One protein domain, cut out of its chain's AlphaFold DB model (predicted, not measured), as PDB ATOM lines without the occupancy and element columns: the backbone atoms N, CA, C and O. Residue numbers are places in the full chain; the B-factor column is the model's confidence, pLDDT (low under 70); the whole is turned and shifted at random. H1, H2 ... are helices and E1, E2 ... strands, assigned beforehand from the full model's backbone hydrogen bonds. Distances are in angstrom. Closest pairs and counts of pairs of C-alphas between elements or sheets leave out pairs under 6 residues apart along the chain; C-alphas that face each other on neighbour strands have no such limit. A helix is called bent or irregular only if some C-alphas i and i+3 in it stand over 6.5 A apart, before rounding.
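Overview. This is residues 54 to 183 of the 279 residues of the protein "HAMP domain-containing protein" of Limnobacter sp. SAORIC-690 (UniProt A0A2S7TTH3). One long helix, H1, runs nearly the whole length of a rod; H5 folds back beside its first half as a two-helix stalk, and a small three-stranded sheet sits beside its second half. The short H2 covers the edge strand E1 of that sheet, while H3 and H4 pack on H1, H3 on its residues 66 to 70 and H4 on its residues 70 to 81. The printed part has 130 residues, with five named helices and three named strands in the order H1 H2 E1 H3 H4 E2 E3 H5; the sheet, E1 E3 E2, is antiparallel and the class is mostly helix. The whole is only just loose, close to compact, with a radius of gyration of the C-alphas of 17.3 A and spans of 57 by 23 by 20 A.

Arrangement. H1, residues 54 to 92, is the hub and touches four helices. H2, residues 98 to 103, only just touches residues 87 to 91 of H1, with 3 pairs of C-alphas within 8 A, the closest those of Ile 91 and Ala 98 at 5.9 A; the two form a helical hairpin at a steep tilt of 40 degrees. H2 lies over E1, residues 109 to 112, at a height over the sheet of 9.0 A on a local plane of just 6 C-alphas. H3, residues 129 to 136, is about perpendicular to H1 at 75 degrees and touches its residues 66 to 70, closest at the C-alphas of Val 66 and Thr 135, 5.8 A. H4, residues 139 to 146, touches residues 70 to 81 of H1, closest at the C-alphas of Thr 81 and Tyr 146, 5.9 A, at a shallow tilt of 14 degrees, the same way; it only grazes the sheet. E2, residues 147 to 149, and E3, residues 157 to 160, form a hairpin, with N 148 and O 158 2.8 A apart, within hydrogen-bond range. E3 is the inner strand, antiparallel to E1, with N 110 and O 159 2.9 A apart. E1, H3 H4, E2 is a split strand-helix-strand unit, two strands running the same way with E3 between them, and its crossover is right-handed. H1 stands at the sheet's level, at a height of 1.5 A; its closest C-alphas to E3 are those of Ala 80 and Ala 160, 5.7 A. H5, residues 163 to 183, touches H1 with 15 pairs of C-alphas within 8 A, closest at Ala 62 and Leu 173, 6.3 A, at a shallow tilt of 20 degrees, opposite ways. H5 is apart from H2 and H4. Every O i to N i+4 pair is within hydrogen-bond range in H2, H3 and H5; H1 has 34 of 35, and H4 has 1 of 4, beside 3 of 5 O i to N i+3 pairs.

Along the chain. H1 begins at C-alpha 54 (14.283, 11.346, -9.872) and is 54.4 A long. H4 is only just irregular: C-alphas 141 and 144 are 6.7 A apart. H5, 30.4 A long, ends at C-alpha 183 (15.466, 8.595, -17.617).

Size, cuts and confidence. The C-alphas farthest apart, those of Val 153 and Ser 183, are 58.7 A apart, while those of Phe 54 and Ser 183 are 8.3 A apart. The printed part has no cut. The link from E1 to H3, residues 113 to 128, is long. The mean pLDDT of the printed part is 82.2; the 19 residues under 70 include residues 114 to 122 and 151 to 155.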
ATOM      1  N   PHE A  54      13.257  12.337  -9.544       96.81
ATOM      2  CA  PHE A  54      14.283  11.346  -9.872       96.81
ATOM      3  C   PHE A  54      15.394  11.297  -8.815       96.81
ATOM      4  O   PHE A  54      15.833  10.209  -8.462       96.81
ATOM      5  N   SER A  55      15.800  12.437  -8.247       96.56
ATOM      6  CA  SER A  55      16.799  12.486  -7.169       96.56
ATOM      7  C   SER A  55      16.306  11.800  -5.899       96.56
ATOM      8  O   SER A  55      17.065  11.070  -5.271       96.56
ATOM      9  N   ILE A  56      15.031  11.982  -5.536       97.62
ATOM     10  CA  ILE A  56      14.419  11.285  -4.394       97.62
ATOM     11  C   ILE A  56      14.384   9.772  -4.647       97.62
ATOM     12  O   ILE A  56      14.765   8.995  -3.775       97.62
ATOM     13  N   GLY A  57      13.971   9.350  -5.847       97.69
ATOM     14  CA  GLY A  57      13.951   7.932  -6.215       97.69
ATOM     15  C   GLY A  57      15.346   7.300  -6.234       97.69
ATOM     16  O   GLY A  57      15.524   6.188  -5.733       97.69
ATOM     17  N   PHE A  58      16.345   8.024  -6.743       97.56
ATOM     18  CA  PHE A  58      17.739   7.592  -6.717       97.56
ATOM     19  C   PHE A  58      18.253   7.484  -5.281       97.56
ATOM     20  O   PHE A  58      18.829   6.464  -4.935       97.56
ATOM     21  N   ALA A  59      17.999   8.479  -4.427       96.69
ATOM     22  CA  ALA A  59      18.431   8.451  -3.030       96.69
ATOM     23  C   ALA A  59      17.834   7.258  -2.268       96.69
ATOM     24  O   ALA A  59      18.546   6.595  -1.513       96.69
ATOM     25  N   LEU A  60      16.554   6.946  -2.500       97.56
ATOM     26  CA  LEU A  60      15.914   5.758  -1.936       97.56
ATOM     27  C   LEU A  60      16.584   4.471  -2.439       97.56
ATOM     28  O   LEU A  60      16.936   3.611  -1.638       97.56
ATOM     29  N   SER A  61      16.807   4.363  -3.749       96.75
ATOM     30  CA  SER A  61      17.421   3.179  -4.367       96.75
ATOM     31  C   SER A  61      18.868   2.981  -3.909       96.75
ATOM     32  O   SER A  61      19.243   1.887  -3.510       96.75
ATOM     33  N   ALA A  62      19.665   4.049  -3.887       95.62
ATOM     34  CA  ALA A  62      21.035   4.041  -3.391       95.62
ATOM     35  C   ALA A  62      21.095   3.644  -1.910       95.62
ATOM     36  O   ALA A  62      21.961   2.869  -1.519       95.62
ATOM     37  N   SER A  63      20.144   4.118  -1.098       94.69
ATOM     38  CA  SER A  63      20.043   3.712   0.309       94.69
ATOM     39  C   SER A  63      19.775   2.213   0.441       94.69
ATOM     40  O   SER A  63      20.401   1.560   1.270       94.69
ATOM     41  N   LEU A  64      18.883   1.656  -0.386       95.00
ATOM     42  CA  LEU A  64      18.605   0.218  -0.394       95.00
ATOM     43  C   LEU A  64      19.820  -0.601  -0.834       95.00
ATOM     44  O   LEU A  64      20.146  -1.569  -0.159       95.00
ATOM     45  N   ILE A  65      20.519  -0.178  -1.893       94.25
ATOM     46  CA  ILE A  65      21.751  -0.832  -2.362       94.25
ATOM     47  C   ILE A  65      22.789  -0.880  -1.238       94.25
ATOM     48  O   ILE A  65      23.351  -1.932  -0.978       94.25
ATOM     49  N   VAL A  66      23.011   0.229  -0.526       92.31
ATOM     50  CA  VAL A  66      23.987   0.279   0.578       92.31
ATOM     51  C   VAL A  66      23.564  -0.590   1.765       92.31
ATOM     52  O   VAL A  66      24.415  -1.196   2.409       92.31
ATOM     53  N   ILE A  67      22.267  -0.647   2.082       90.44
ATOM     54  CA  ILE A  67      21.766  -1.515   3.156       90.44
ATOM     55  C   ILE A  67      21.965  -2.983   2.783       90.44
ATOM     56  O   ILE A  67      22.508  -3.726   3.591       90.44
ATOM     57  N   GLN A  68      21.577  -3.373   1.570       92.06
ATOM     58  CA  GLN A  68      21.716  -4.743   1.087       92.06
ATOM     59  C   GLN A  68      23.190  -5.164   1.010       92.06
ATOM     60  O   GLN A  68      23.566  -6.196   1.553       92.06
ATOM     61  N   ALA A  69      24.040  -4.293   0.468       92.12
ATOM     62  CA  ALA A  69      25.476  -4.510   0.366       92.12
ATOM     63  C   ALA A  69      26.145  -4.847   1.702       92.12
ATOM     64  O   ALA A  69      27.119  -5.586   1.741       92.12
ATOM     65  N   ARG A  70      25.659  -4.295   2.820       90.44
ATOM     66  CA  ARG A  70      26.233  -4.586   4.141       90.44
ATOM     67  C   ARG A  70      26.017  -6.027   4.566       90.44
ATOM     68  O   ARG A  70      26.879  -6.574   5.252       90.44
ATOM     69  N   ASP A  71      24.869  -6.591   4.218       89.75
ATOM     70  CA  ASP A  71      24.556  -7.976   4.532       89.75
ATOM     71  C   ASP A  71      25.323  -8.905   3.584       89.75
ATOM     72  O   ASP A  71      25.988  -9.822   4.065       89.75
ATOM     73  N   ASP A  72      25.375  -8.570   2.290       89.56
ATOM     74  CA  ASP A  72      26.149  -9.308   1.281       89.56
ATOM     75  C   ASP A  72      27.652  -9.351   1.642       89.56
ATOM     76  O   ASP A  72      28.255 -10.421   1.708       89.56
ATOM     77  N   ILE A  73      28.246  -8.208   2.016       90.00
ATOM     78  CA  ILE A  73      29.650  -8.125   2.458       90.00
ATOM     79  C   ILE A  73      29.904  -8.994   3.698       90.00
ATOM     80  O   ILE A  73      30.978  -9.584   3.828       90.00
ATOM     81  N   ARG A  74      28.964  -9.057   4.652       88.69
ATOM     82  CA  ARG A  74      29.133  -9.890   5.857       88.69
ATOM     83  C   ARG A  74      29.130 -11.367   5.505       88.69
ATOM     84  O   ARG A  74      30.016 -12.083   5.964       88.69
ATOM     85  N   GLU A  75      28.156 -11.793   4.710       88.69
ATOM     86  CA  GLU A  75      28.018 -13.185   4.289       88.69
ATOM     87  C   GLU A  75      29.242 -13.638   3.482       88.69
ATOM     88  O   GLU A  75      29.813 -14.697   3.762       88.69
ATOM     89  N   GLU A  76      29.723 -12.798   2.564       87.50
ATOM     90  CA  GLU A  76      30.896 -13.115   1.751       87.50
ATOM     91  C   GLU A  76      32.180 -13.150   2.588       87.50
ATOM     92  O   GLU A  76      32.988 -14.067   2.441       87.50
ATOM     93  N   LEU A  77      32.365 -12.221   3.533       88.19
ATOM     94  CA  LEU A  77      33.507 -12.266   4.452       88.19
ATOM     95  C   LEU A  77      33.490 -13.537   5.311       88.19
ATOM     96  O   LEU A  77      34.535 -14.173   5.474       88.19
ATOM     97  N   GLU A  78      32.329 -13.938   5.838       86.50
ATOM     98  CA  GLU A  78      32.185 -15.183   6.599       86.50
ATOM     99  C   GLU A  78      32.531 -16.405   5.738       86.50
ATOM    100  O   GLU A  78      33.363 -17.226   6.141       86.50
ATOM    101  N   SER A  79      31.986 -16.491   4.525       86.81
ATOM    102  CA  SER A  79      32.283 -17.550   3.552       86.81
ATOM    103  C   SER A  79      33.775 -17.602   3.193       86.81
ATOM    104  O   SER A  79      34.429 -18.649   3.316       86.81
ATOM    105  N   ALA A  80      34.367 -16.453   2.859       85.69
ATOM    106  CA  ALA A  80      35.779 -16.319   2.522       85.69
ATOM    107  C   ALA A  80      36.689 -16.739   3.684       85.69
ATOM    108  O   ALA A  80      37.767 -17.290   3.448       85.69
ATOM    109  N   THR A  81      36.260 -16.586   4.944       84.44
ATOM    110  CA  THR A  81      37.042 -17.088   6.086       84.44
ATOM    111  C   THR A  81      37.132 -18.598   6.147       84.44
ATOM    112  O   THR A  81      38.155 -19.128   6.578       84.44
ATOM    113  N   HIS A  82      36.090 -19.315   5.729       86.06
ATOM    114  CA  HIS A  82      36.125 -20.772   5.697       86.06
ATOM    115  C   HIS A  82      37.151 -21.264   4.673       86.06
ATOM    116  O   HIS A  82      37.899 -22.205   4.952       86.06
ATOM    117  N   VAL A  83      37.253 -20.578   3.534       85.56
ATOM    118  CA  VAL A  83      38.279 -20.839   2.517       85.56
ATOM    119  C   VAL A  83      39.664 -20.397   2.998       85.56
ATOM    120  O   VAL A  83      40.638 -21.127   2.834       85.56
ATOM    121  N   ALA A  84      39.771 -19.252   3.673       84.06
ATOM    122  CA  ALA A  84      41.022 -18.809   4.282       84.06
ATOM    123  C   ALA A  84      41.537 -19.825   5.319       84.06
ATOM    124  O   ALA A  84      42.731 -20.114   5.344       84.06
ATOM    125  N   LYS A  85      40.647 -20.421   6.128       84.56
ATOM    126  CA  LYS A  85      40.979 -21.487   7.092       84.56
ATOM    127  C   LYS A  85      41.492 -22.740   6.403       84.56
ATOM    128  O   LYS A  85      42.494 -23.295   6.844       84.56
ATOM    129  N   SER A  86      40.837 -23.192   5.336       84.44
ATOM    130  CA  SER A  86      41.296 -24.382   4.614       84.44
ATOM    131  C   SER A  86      42.651 -24.145   3.947       84.44
ATOM    132  O   SER A  86      43.535 -24.992   4.055       84.44
ATOM    133  N   LEU A  87      42.857 -22.969   3.345       82.94
ATOM    134  CA  LEU A  87      44.140 -22.581   2.766       82.94
ATOM    135  C   LEU A  87      45.231 -22.477   3.837       82.94
ATOM    136  O   LEU A  87      46.343 -22.956   3.626       82.94
ATOM    137  N   ALA A  88      44.904 -21.909   5.001       81.38
ATOM    138  CA  ALA A  88      45.843 -21.797   6.104       81.38
ATOM    139  C   ALA A  88      46.310 -23.172   6.601       81.38
ATOM    140  O   ALA A  88      47.508 -23.393   6.737       81.38
ATOM    141  N   LEU A  89      45.390 -24.130   6.759       82.50
ATOM    142  CA  LEU A  89      45.726 -25.507   7.137       82.50
ATOM    143  C   LEU A  89      46.604 -26.215   6.092       82.50
ATOM    144  O   LEU A  89      47.470 -27.015   6.447       82.50
ATOM    145  N   LEU A  90      46.399 -25.933   4.801       82.06
ATOM    146  CA  LEU A  90      47.226 -26.495   3.728       82.06
ATOM    147  C   LEU A  90      48.656 -25.940   3.750       82.06
ATOM    148  O   LEU A  90      49.596 -26.687   3.478       82.06
ATOM    149  N   ILE A  91      48.823 -24.660   4.084       78.25
ATOM    150  CA  ILE A  91      50.140 -24.025   4.211       78.25
ATOM    151  C   ILE A  91      50.838 -24.484   5.501       78.25
ATOM    152  O   ILE A  91      52.018 -24.814   5.462       78.25
ATOM    153  N   GLU A  92      50.122 -24.554   6.629       80.50
ATOM    154  CA  GLU A  92      50.673 -24.985   7.926       80.50
ATOM    155  C   GLU A  92      51.198 -26.429   7.877       80.50
ATOM    156  O   GLU A  92      52.244 -26.735   8.444       80.50
ATOM    157  N   TYR A  93      50.517 -27.315   7.142       81.06
ATOM    158  CA  TYR A  93      50.959 -28.697   6.939       81.06
ATOM    159  C   TYR A  93      51.960 -28.857   5.770       81.06
ATOM    160  O   TYR A  93      52.183 -29.972   5.299       81.06
ATOM    161  N   ASP A  94      52.535 -27.761   5.262       74.62
ATOM    162  CA  ASP A  94      53.504 -27.738   4.150       74.62
ATOM    163  C   ASP A  94      53.017 -28.507   2.899       74.62
ATOM    164  O   ASP A  94      53.782 -29.136   2.168       74.62
ATOM    165  N   ARG A  95      51.695 -28.516   2.655       67.44
ATOM    166  CA  ARG A  95      51.099 -29.133   1.453       67.44
ATOM    167  C   ARG A  95      51.200 -28.227   0.239       67.44
ATOM    168  O   ARG A  95      51.252 -28.727  -0.881       67.44
ATOM    169  N   ILE A  96      51.175 -26.919   0.468       72.69
ATOM    170  CA  ILE A  96      51.307 -25.872  -0.543       72.69
ATOM    171  C   ILE A  96      52.248 -24.823   0.045       72.69
ATOM    172  O   ILE A  96      51.996 -24.316   1.137       72.69
ATOM    173  N   GLY A  97      53.320 -24.477  -0.670       73.00
ATOM    174  CA  GLY A  97      54.232 -23.434  -0.207       73.00
ATOM    175  C   GLY A  97      53.523 -22.077  -0.140       73.00
ATOM    176  O   GLY A  97      52.780 -21.720  -1.052       73.00
ATOM    177  N   ALA A  98      53.776 -21.269   0.895       69.56
ATOM    178  CA  ALA A  98      53.104 -19.972   1.082       69.56
ATOM    179  C   ALA A  98      53.242 -19.014  -0.124       69.56
ATOM    180  O   ALA A  98      52.335 -18.239  -0.424       69.56
ATOM    181  N   GLN A  99      54.356 -19.095  -0.861       72.31
ATOM    182  CA  GLN A  99      54.565 -18.338  -2.103       72.31
ATOM    183  C   GLN A  99      53.711 -18.855  -3.267       72.31
ATOM    184  O   GLN A  99      53.221 -18.070  -4.073       72.31
ATOM    185  N   GLU A 100      53.504 -20.166  -3.345       75.00
ATOM    186  CA  GLU A 100      52.631 -20.785  -4.340       75.00
ATOM    187  C   GLU A 100      51.167 -20.460  -4.035       75.00
ATOM    188  O   GLU A 100      50.436 -20.033  -4.924       75.00
ATOM    189  N   ALA A 101      50.779 -20.507  -2.757       70.69
ATOM    190  CA  ALA A 101      49.466 -20.068  -2.298       70.69
ATOM    191  C   ALA A 101      49.214 -18.574  -2.560       70.69
ATOM    192  O   ALA A 101      48.100 -18.197  -2.905       70.69
ATOM    193  N   LYS A 102      50.239 -17.718  -2.455       72.88
ATOM    194  CA  LYS A 102      50.135 -16.287  -2.790       72.88
ATOM    195  C   LYS A 102      49.940 -16.049  -4.292       72.88
ATOM    196  O   LYS A 102      49.329 -15.056  -4.677       72.88
ATOM    197  N   ASN A 103      50.455 -16.948  -5.128       74.56
ATOM    198  CA  ASN A 103      50.278 -16.897  -6.579       74.56
ATOM    199  C   ASN A 103      48.912 -17.437  -7.029       74.56
ATOM    200  O   ASN A 103      48.493 -17.154  -8.153       74.56
ATOM    201  N   LEU A 104      48.207 -18.183  -6.173       71.88
ATOM    202  CA  LEU A 104      46.816 -18.546  -6.415       71.88
ATOM    203  C   LEU A 104      45.959 -17.278  -6.285       71.88
ATOM    204  O   LEU A 104      45.828 -16.688  -5.215       71.88
ATOM    205  N   GLN A 105      45.411 -16.826  -7.410       64.56
ATOM    206  CA  GLN A 105      44.584 -15.623  -7.491       64.56
ATOM    207  C   GLN A 105      43.199 -15.878  -6.886       64.56
ATOM    208  O   GLN A 105      42.241 -16.178  -7.598       64.56
ATOM    209  N   PHE A 106      43.080 -15.765  -5.568       72.19
ATOM    210  CA  PHE A 106      41.780 -15.714  -4.906       72.19
ATOM    211  C   PHE A 106      41.240 -14.279  -4.962       72.19
ATOM    212  O   PHE A 106      41.958 -13.339  -4.623       72.19
ATOM    213  N   ARG A 107      39.983 -14.113  -5.402       69.62
ATOM    214  CA  ARG A 107      39.329 -12.796  -5.528       69.62
ATOM    215  C   ARG A 107      39.117 -12.123  -4.164       69.62
ATOM    216  O   ARG A 107      39.500 -10.980  -3.976       69.62
ATOM    217  N   HIS A 108      38.731 -12.895  -3.151       76.81
ATOM    218  CA  HIS A 108      38.362 -12.353  -1.835       76.81
ATOM    219  C   HIS A 108      39.375 -12.663  -0.718       76.81
ATOM    220  O   HIS A 108      39.100 -12.394   0.449       76.81
ATOM    221  N   ILE A 109      40.539 -13.249  -1.043       79.56
ATOM    222  CA  ILE A 109      41.534 -13.698  -0.052       79.56
ATOM    223  C   ILE A 109      42.907 -13.130  -0.385       79.56
ATOM    224  O   ILE A 109      43.418 -13.271  -1.497       79.56
ATOM    225  N   ARG A 110      43.547 -12.537   0.618       78.81
ATOM    226  CA  ARG A 110      44.914 -12.032   0.531       78.81
ATOM    227  C   ARG A 110      45.819 -12.783   1.497       78.81
ATOM    228  O   ARG A 110      45.409 -13.191   2.583       78.81
ATOM    229  N   ILE A 111      47.076 -12.934   1.091       76.88
ATOM    230  CA  ILE A 111      48.139 -13.515   1.911       76.88
ATOM    231  C   ILE A 111      49.219 -12.455   2.101       76.88
ATOM    232  O   ILE A 111      49.834 -11.995   1.134       76.88
ATOM    233  N   SER A 112      49.457 -12.071   3.352       76.00
ATOM    234  CA  SER A 112      50.497 -11.118   3.732       76.00
ATOM    235  C   SER A 112      51.524 -11.775   4.649       76.00
ATOM    236  O   SER A 112      51.195 -12.675   5.410       76.00
ATOM    237  N   THR A 113      52.770 -11.317   4.588       71.81
ATOM    238  CA  THR A 113      53.852 -11.683   5.524       71.81
ATOM    239  C   THR A 113      53.932 -10.719   6.712       71.81
ATOM    240  O   THR A 113      54.928 -10.687   7.434       71.81
ATOM    241  N   GLN A 114      52.944  -9.833   6.848       66.00
ATOM    242  CA  GLN A 114      52.880  -8.839   7.909       66.00
ATOM    243  C   GLN A 114      51.829  -9.234   8.954       66.00
ATOM    244  O   GLN A 114      50.816  -9.855   8.610       66.00
ATOM    245  N   PRO A 115      52.030  -8.840  10.223       59.72
ATOM    246  CA  PRO A 115      51.009  -8.967  11.252       59.72
ATOM    247  C   PRO A 115      49.710  -8.245  10.859       59.72
ATOM    248  O   PRO A 115      49.793  -7.168  10.261       59.72
ATOM    249  N   PRO A 116      48.527  -8.738  11.273       57.28
ATOM    250  CA  PRO A 116      47.227  -8.146  10.925       57.28
ATOM    251  C   PRO A 116      47.123  -6.638  11.220       57.28
ATOM    252  O   PRO A 116      46.494  -5.888  10.480       57.28
ATOM    253  N   HIS A 117      47.792  -6.188  12.285       58.03
ATOM    254  CA  HIS A 117      47.800  -4.800  12.748       58.03
ATOM    255  C   HIS A 117      48.805  -3.887  12.017       58.03
ATOM    256  O   HIS A 117      48.753  -2.677  12.209       58.03
ATOM    257  N   LEU A 118      49.727  -4.441  11.212       52.81
ATOM    258  CA  LEU A 118      50.739  -3.692  10.441       52.81
ATOM    259  C   LEU A 118      50.523  -3.739   8.928       52.81
ATOM    260  O   LEU A 118      51.216  -3.023   8.204       52.81
ATOM    261  N   VAL A 119      49.587  -4.558   8.439       58.72
ATOM    262  CA  VAL A 119      49.113  -4.438   7.058       58.72
ATOM    263  C   VAL A 119      48.575  -3.013   6.918       58.72
ATOM    264  O   VAL A 119      47.613  -2.657   7.589       58.72
ATOM    265  N   ASN A 120      49.233  -2.159   6.131       51.62
ATOM    266  CA  ASN A 120      48.765  -0.794   5.894       51.62
ATOM    267  C   ASN A 120      47.468  -0.875   5.071       51.62
ATOM    268  O   ASN A 120      47.482  -1.180   3.883       51.62
ATOM    269  N   GLN A 121      46.355  -0.659   5.771       57.91
ATOM    270  CA  GLN A 121      44.967  -1.003   5.435       57.91
ATOM    271  C   GLN A 121      44.263   0.001   4.508       57.91
ATOM    272  O   GLN A 121      43.069   0.258   4.661       57.91
ATOM    273  N   SER A 122      44.964   0.620   3.558       62.78
ATOM    274  CA  SER A 122      44.241   1.363   2.521       62.78
ATOM    275  C   SER A 122      43.591   0.346   1.589       62.78
ATOM    276  O   SER A 122      44.289  -0.230   0.757       62.78
ATOM    277  N   LEU A 123      42.286   0.118   1.759       74.50
ATOM    278  CA  LEU A 123      41.480  -0.628   0.793       74.50
ATOM    279  C   LEU A 123      41.733  -0.019  -0.585       74.50
ATOM    280  O   LEU A 123      41.513   1.180  -0.781       74.50
ATOM    281  N   ASN A 124      42.248  -0.821  -1.510       83.00
ATOM    282  CA  ASN A 124      42.497  -0.357  -2.867       83.00
ATOM    283  C   ASN A 124      41.220  -0.504  -3.692       83.00
ATOM    284  O   ASN A 124      41.123  -1.374  -4.550       83.00
ATOM    285  N   VAL A 125      40.237   0.332  -3.368       86.62
ATOM    286  CA  VAL A 125      38.917   0.337  -3.997       86.62
ATOM    287  C   VAL A 125      38.771   1.531  -4.929       86.62
ATOM    288  O   VAL A 125      39.269   2.629  -4.665       86.62
ATOM    289  N   SER A 126      38.046   1.317  -6.019       90.81
ATOM    290  CA  SER A 126      37.618   2.353  -6.959       90.81
ATOM    291  C   SER A 126      36.606   3.312  -6.319       90.81
ATOM    292  O   SER A 126      36.473   4.473  -6.720       90.81
ATOM    293  N   MET A 127      35.891   2.827  -5.304       91.75
ATOM    294  CA  MET A 127      34.921   3.576  -4.517       91.75
ATOM    295  C   MET A 127      35.573   4.717  -3.707       91.75
ATOM    296  O   MET A 127      36.595   4.515  -3.049       91.75
ATOM    297  N   PRO A 128      34.968   5.922  -3.648       92.50
ATOM    298  CA  PRO A 128      35.461   6.999  -2.792       92.50
ATOM    299  C   PRO A 128      35.544   6.583  -1.317       92.50
ATOM    300  O   PRO A 128      34.593   6.030  -0.769       92.50
ATOM    301  N   SER A 129      36.638   6.933  -0.638       89.12
ATOM    302  CA  SER A 129      36.927   6.472   0.731       89.12
ATOM    303  C   SER A 129      35.848   6.818   1.765       89.12
ATOM    304  O   SER A 129      35.547   6.011   2.640       89.12
ATOM    305  N   TRP A 130      35.220   7.993   1.662       90.44
ATOM    306  CA  TRP A 130      34.113   8.376   2.548       90.44
ATOM    307  C   TRP A 130      32.890   7.466   2.373       90.44
ATOM    308  O   TRP A 130      32.206   7.157   3.347       90.44
ATOM    309  N   LEU A 131      32.630   7.036   1.136       90.94
ATOM    310  CA  LEU A 131      31.503   6.187   0.786       90.94
ATOM    311  C   LEU A 131      31.815   4.744   1.170       90.94
ATOM    312  O   LEU A 131      30.973   4.107   1.784       90.94
ATOM    313  N   ALA A 132      33.035   4.268   0.913       90.31
ATOM    314  CA  ALA A 132      33.501   2.956   1.356       90.31
ATOM    315  C   ALA A 132      33.381   2.800   2.881       90.31
ATOM    316  O   ALA A 132      32.793   1.835   3.360       90.31
ATOM    317  N   ASN A 133      33.835   3.798   3.650       88.44
ATOM    318  CA  ASN A 133      33.691   3.803   5.108       88.44
ATOM    319  C   ASN A 133      32.221   3.793   5.549       88.44
ATOM    320  O   ASN A 133      31.864   3.124   6.518       88.44
ATOM    321  N   TRP A 134      31.354   4.527   4.848       90.00
ATOM    322  CA  TRP A 134      29.927   4.536   5.155       90.00
ATOM    323  C   TRP A 134      29.245   3.212   4.802       90.00
ATOM    324  O   TRP A 134      28.438   2.725   5.594       90.00
ATOM    325  N   THR A 135      29.571   2.615   3.656       90.38
ATOM    326  CA  THR A 135      29.027   1.326   3.220       90.38
ATOM    327  C   THR A 135      29.453   0.222   4.166       90.38
ATOM    328  O   THR A 135      28.580  -0.476   4.667       90.38
ATOM    329  N   LEU A 136      30.740   0.141   4.513       87.69
ATOM    330  CA  LEU A 136      31.244  -0.822   5.493       87.69
ATOM    331  C   LEU A 136      30.551  -0.690   6.853       87.69
ATOM    332  O   LEU A 136      30.278  -1.702   7.497       87.69
ATOM    333  N   GLY A 137      30.247   0.535   7.298       86.19
ATOM    334  CA  GLY A 137      29.606   0.767   8.593       86.19
ATOM    335  C   GLY A 137      30.340   0.027   9.717       86.19
ATOM    336  O   GLY A 137      31.563   0.120   9.831       86.19
ATOM    337  N   ASP A 138      29.607  -0.769  10.496       79.44
ATOM    338  CA  ASP A 138      30.161  -1.551  11.612       79.44
ATOM    339  C   ASP A 138      31.101  -2.691  11.164       79.44
ATOM    340  O   ASP A 138      31.916  -3.171  11.947       79.44
ATOM    341  N   VAL A 139      31.038  -3.117   9.896       77.19
ATOM    342  CA  VAL A 139      31.928  -4.154   9.337       77.19
ATOM    343  C   VAL A 139      33.353  -3.617   9.142       77.19
ATOM    344  O   VAL A 139      34.318  -4.381   9.148       77.19
ATOM    345  N   GLY A 140      33.517  -2.295   9.023       70.75
ATOM    346  CA  GLY A 140      34.786  -1.642   8.681       70.75
ATOM    347  C   GLY A 140      35.919  -1.831   9.695       70.75
ATOM    348  O   GLY A 140      37.084  -1.810   9.305       70.75
ATOM    349  N   SER A 141      35.611  -2.061  10.974       68.38
ATOM    350  CA  SER A 141      36.607  -2.446  11.988       68.38
ATOM    351  C   SER A 141      36.754  -3.959  12.138       68.38
ATOM    352  O   SER A 141      37.776  -4.450  12.613       68.38
ATOM    353  N   ASP A 142      35.717  -4.698  11.753       71.81
ATOM    354  CA  ASP A 142      35.557  -6.108  12.082       71.81
ATOM    355  C   ASP A 142      36.103  -7.042  11.012       71.81
ATOM    356  O   ASP A 142      36.417  -8.186  11.329       71.81
ATOM    357  N   TRP A 143      36.309  -6.568   9.783       70.81
ATOM    358  CA  TRP A 143      36.858  -7.417   8.725       70.81
ATOM    359  C   TRP A 143      38.251  -7.984   9.072       70.81
ATOM    360  O   TRP A 143      38.637  -9.039   8.583       70.81
ATOM    361  N   GLN A 144      38.990  -7.354   9.992       70.38
ATOM    362  CA  GLN A 144      40.278  -7.855  10.493       70.38
ATOM    363  C   GLN A 144      40.151  -9.092  11.393       70.38
ATOM    364  O   GLN A 144      41.110  -9.860  11.521       70.38
ATOM    365  N   LYS A 145      38.970  -9.327  11.988       71.44
ATOM    366  CA  LYS A 145      38.662 -10.538  12.776       71.44
ATOM    367  C   LYS A 145      38.707 -11.805  11.920       71.44
ATOM    368  O   LYS A 145      38.795 -12.906  12.455       71.44
ATOM    369  N   TYR A 146      38.688 -11.643  10.602       70.38
ATOM    370  CA  TYR A 146      38.736 -12.709   9.610       70.38
ATOM    371  C   TYR A 146      40.162 -13.066   9.158       70.38
ATOM    372  O   TYR A 146      40.340 -13.759   8.157       70.38
ATOM    373  N   SER A 147      41.183 -12.606   9.889       74.19
ATOM    374  CA  SER A 147      42.589 -12.944   9.647       74.19
ATOM    375  C   SER A 147      43.042 -14.172  10.443       74.19
ATOM    376  O   SER A 147      42.657 -14.375  11.595       74.19
ATOM    377  N   ILE A 148      43.876 -15.007   9.821       75.25
ATOM    378  CA  ILE A 148      44.406 -16.251  10.392       75.25
ATOM    379  C   ILE A 148      45.926 -16.195  10.326       75.25
ATOM    380  O   ILE A 148      46.490 -15.941   9.262       75.25
ATOM    381  N   HIS A 149      46.577 -16.439  11.459       76.38
ATOM    382  CA  HIS A 149      48.030 -16.433  11.595       76.38
ATOM    383  C   HIS A 149      48.584 -17.859  11.539       76.38
ATOM    384  O   HIS A 149      48.077 -18.724  12.250       76.38
ATOM    385  N   LEU A 150      49.607 -18.092  10.711       70.81
ATOM    386  CA  LEU A 150      50.125 -19.437  10.439       70.81
ATOM    387  C   LEU A 150      51.470 -19.756  11.106       70.81
ATOM    388  O   LEU A 150      51.714 -20.914  11.415       70.81
ATOM    389  N   ASP A 151      52.359 -18.775  11.307       66.31
ATOM    390  CA  ASP A 151      53.693 -19.036  11.876       66.31
ATOM    391  C   ASP A 151      54.305 -17.777  12.529       66.31
ATOM    392  O   ASP A 151      54.439 -16.750  11.850       66.31
ATOM    393  N   PRO A 152      54.737 -17.826  13.807       60.47
ATOM    394  CA  PRO A 152      55.430 -16.716  14.460       60.47
ATOM    395  C   PRO A 152      56.812 -16.391  13.867       60.47
ATOM    396  O   PRO A 152      57.291 -15.275  14.068       60.47
ATOM    397  N   VAL A 153      57.467 -17.311  13.143       58.50
ATOM    398  CA  VAL A 153      58.819 -17.083  12.590       58.50
ATOM    399  C   VAL A 153      58.782 -16.364  11.237       58.50
ATOM    400  O   VAL A 153      59.600 -15.477  10.995       58.50
ATOM    401  N   GLN A 154      57.830 -16.710  10.361       61.97
ATOM    402  CA  GLN A 154      57.674 -16.086   9.036       61.97
ATOM    403  C   GLN A 154      56.495 -15.093   8.926       61.97
ATOM    404  O   GLN A 154      56.386 -14.389   7.925       61.97
ATOM    405  N   MET A 155      55.644 -14.993   9.956       66.62
ATOM    406  CA  MET A 155      54.517 -14.052  10.077       66.62
ATOM    407  C   MET A 155      53.537 -14.039   8.895       66.62
ATOM    408  O   MET A 155      53.042 -12.986   8.490       66.62
ATOM    409  N   TRP A 156      53.208 -15.212   8.356       71.44
ATOM    410  CA  TRP A 156      52.166 -15.326   7.337       71.44
ATOM    411  C   TRP A 156      50.770 -15.137   7.944       71.44
ATOM    412  O   TRP A 156      50.424 -15.755   8.955       71.44
ATOM    413  N   THR A 157      49.971 -14.295   7.290       74.75
ATOM    414  CA  THR A 157      48.577 -13.997   7.614       74.75
ATOM    415  C   THR A 157      47.721 -14.177   6.362       74.75
ATOM    416  O   THR A 157      47.959 -13.509   5.353       74.75
ATOM    417  N   VAL A 158      46.712 -15.046   6.428       79.12
ATOM    418  CA  VAL A 158      45.685 -15.207   5.384       79.12
ATOM    419  C   VAL A 158      44.414 -14.513   5.866       79.12
ATOM    420  O   VAL A 158      43.982 -14.757   6.992       79.12
ATOM    421  N   TYR A 159      43.830 -13.626   5.059       79.12
ATOM    422  CA  TYR A 159      42.653 -12.847   5.453       79.12
ATOM    423  C   TYR A 159      41.687 -12.610   4.291       79.12
ATOM    424  O   TYR A 159      42.105 -12.522   3.134       79.12
ATOM    425  N   ALA A 160      40.399 -12.500   4.623       83.31
ATOM    426  CA  ALA A 160      39.352 -12.097   3.690       83.31
ATOM    427  C   ALA A 160      39.310 -10.565   3.535       83.31
ATOM    428  O   ALA A 160      39.545  -9.841   4.507       83.31
ATOM    429  N   THR A 161      39.020 -10.065   2.330       83.38
ATOM    430  CA  THR A 161      38.994  -8.620   2.032       83.38
ATOM    431  C   THR A 161      37.678  -8.166   1.408       83.38
ATOM    432  O   THR A 161      37.242  -8.802   0.453       83.38
ATOM    433  N   PRO A 162      37.101  -7.027   1.840       86.81
ATOM    434  CA  PRO A 162      35.862  -6.490   1.271       86.81
ATOM    435  C   PRO A 162      36.085  -5.632   0.008       86.81
ATOM    436  O   PRO A 162      35.180  -4.916  -0.398       86.81
ATOM    437  N   GLU A 163      37.295  -5.616  -0.566       87.50
ATOM    438  CA  GLU A 163      37.656  -4.711  -1.671       87.50
ATOM    439  C   GLU A 163      36.773  -4.926  -2.906       87.50
ATOM    440  O   GLU A 163      36.149  -3.977  -3.376       87.50
ATOM    441  N   ASP A 164      36.678  -6.171  -3.376       86.56
ATOM    442  CA  ASP A 164      35.906  -6.516  -4.573       86.56
ATOM    443  C   ASP A 164      34.411  -6.200  -4.377       86.56
ATOM    444  O   ASP A 164      33.811  -5.539  -5.220       86.56
ATOM    445  N   GLU A 165      33.840  -6.541  -3.217       89.50
ATOM    446  CA  GLU A 165      32.436  -6.243  -2.892       89.50
ATOM    447  C   GLU A 165      32.140  -4.736  -2.893       89.50
ATOM    448  O   GLU A 165      31.099  -4.282  -3.365       89.50
ATOM    449  N   LEU A 166      33.063  -3.916  -2.384       91.25
ATOM    450  CA  LEU A 166      32.905  -2.460  -2.410       91.25
ATOM    451  C   LEU A 166      32.943  -1.903  -3.836       91.25
ATOM    452  O   LEU A 166      32.216  -0.952  -4.138       91.25
ATOM    453  N   ASP A 167      33.759  -2.494  -4.707       91.88
ATOM    454  CA  ASP A 167      33.813  -2.124  -6.118       91.88
ATOM    455  C   ASP A 167      32.542  -2.553  -6.869       91.88
ATOM    456  O   ASP A 167      32.015  -1.761  -7.656       91.88
ATOM    457  N   GLU A 168      31.962  -3.714  -6.557       91.31
ATOM    458  CA  GLU A 168      30.663  -4.146  -7.098       91.31
ATOM    459  C   GLU A 168      29.512  -3.225  -6.659       91.31
ATOM    460  O   GLU A 168      28.639  -2.846  -7.453       91.31
ATOM    461  N   VAL A 169      29.529  -2.782  -5.399       94.38
ATOM    462  CA  VAL A 169      28.563  -1.803  -4.880       94.38
ATOM    463  C   VAL A 169      28.722  -0.461  -5.585       94.38
ATOM    464  O   VAL A 169      27.729   0.185  -5.935       94.38
ATOM    465  N   TRP A 170      29.960  -0.025  -5.822       95.62
ATOM    466  CA  TRP A 170      30.241   1.198  -6.566       95.62
ATOM    467  C   TRP A 170      29.769   1.110  -8.022       95.62
ATOM    468  O   TRP A 170      29.131   2.046  -8.520       95.62
ATOM    469  N   GLU A 171      29.994  -0.016  -8.695       95.56
ATOM    470  CA  GLU A 171      29.475  -0.269 -10.041       95.56
ATOM    471  C   GLU A 171      27.938  -0.239 -10.061       95.56
ATOM    472  O   GLU A 171      27.326   0.440 -10.891       95.56
ATOM    473  N   SER A 172      27.293  -0.874  -9.085       95.50
ATOM    474  CA  SER A 172      25.832  -0.890  -8.956       95.50
ATOM    475  C   SER A 172      25.250   0.509  -8.726       95.50
ATOM    476  O   SER A 172      24.266   0.900  -9.368       95.50
ATOM    477  N   LEU A 173      25.872   1.305  -7.851       96.50
ATOM    478  CA  LEU A 173      25.477   2.691  -7.586       96.50
ATOM    479  C   LEU A 173      25.662   3.581  -8.819       96.50
ATOM    480  O   LEU A 173      24.765   4.364  -9.149       96.50
ATOM    481  N   THR A 174      26.798   3.465  -9.511       96.62
ATOM    482  CA  THR A 174      27.093   4.267 -10.708       96.62
ATOM    483  C   THR A 174      26.176   3.904 -11.872       96.62
ATOM    484  O   THR A 174      25.600   4.800 -12.493       96.62
ATOM    485  N   SER A 175      25.948   2.614 -12.125       96.94
ATOM    486  CA  SER A 175      24.997   2.135 -13.134       96.94
ATOM    487  C   SER A 175      23.581   2.649 -12.853       96.94
ATOM    488  O   SER A 175      22.948   3.272 -13.713       96.94
ATOM    489  N   THR A 176      23.117   2.511 -11.607       97.38
ATOM    490  CA  THR A 176      21.807   3.020 -11.176       97.38
ATOM    491  C   THR A 176      21.707   4.536 -11.363       97.38
ATOM    492  O   THR A 176      20.704   5.031 -11.881       97.38
ATOM    493  N   PHE A 177      22.753   5.291 -11.016       97.38
ATOM    494  CA  PHE A 177      22.794   6.739 -11.222       97.38
ATOM    495  C   PHE A 177      22.595   7.113 -12.696       97.38
ATOM    496  O   PHE A 177      21.769   7.977 -13.002       97.38
ATOM    497  N   PHE A 178      23.286   6.438 -13.620       97.75
ATOM    498  CA  PHE A 178      23.137   6.705 -15.051       97.75
ATOM    499  C   PHE A 178      21.743   6.362 -15.576       97.75
ATOM    500  O   PHE A 178      21.199   7.122 -16.378       97.75
ATOM    501  N   VAL A 179      21.122   5.283 -15.094       97.94
ATOM    502  CA  VAL A 179      19.737   4.940 -15.454       97.94
ATOM    503  C   VAL A 179      18.770   6.048 -15.031       97.94
ATOM    504  O   VAL A 179      17.952   6.494 -15.842       97.94
ATOM    505  N   PHE A 180      18.881   6.543 -13.793       97.44
ATOM    506  CA  PHE A 180      18.056   7.653 -13.305       97.44
ATOM    507  C   PHE A 180      18.323   8.948 -14.078       97.44
ATOM    508  O   PHE A 180      17.375   9.638 -14.457       97.44
ATOM    509  N   LEU A 181      19.589   9.256 -14.367       96.75
ATOM    510  CA  LEU A 181      19.990  10.442 -15.122       96.75
ATOM    511  C   LEU A 181      19.413  10.435 -16.543       96.75
ATOM    512  O   LEU A 181      18.768  11.397 -16.958       96.75
ATOM    513  N   VAL A 182      19.611   9.342 -17.284       97.69
ATOM    514  CA  VAL A 182      19.112   9.189 -18.659       97.69
ATOM    515  C   VAL A 182      17.586   9.246 -18.680       97.69
ATOM    516  O   VAL A 182      17.006   9.946 -19.510       97.69
ATOM    517  N   SER A 183      16.927   8.580 -17.732       97.06
ATOM    518  CA  SER A 183      15.466   8.595 -17.617       97.06
ATOM    519  C   SER A 183      14.923   9.996 -17.318       97.06
ATOM    520  O   SER A 183      13.940  10.416 -17.933       97.06
TER     521      SER A 183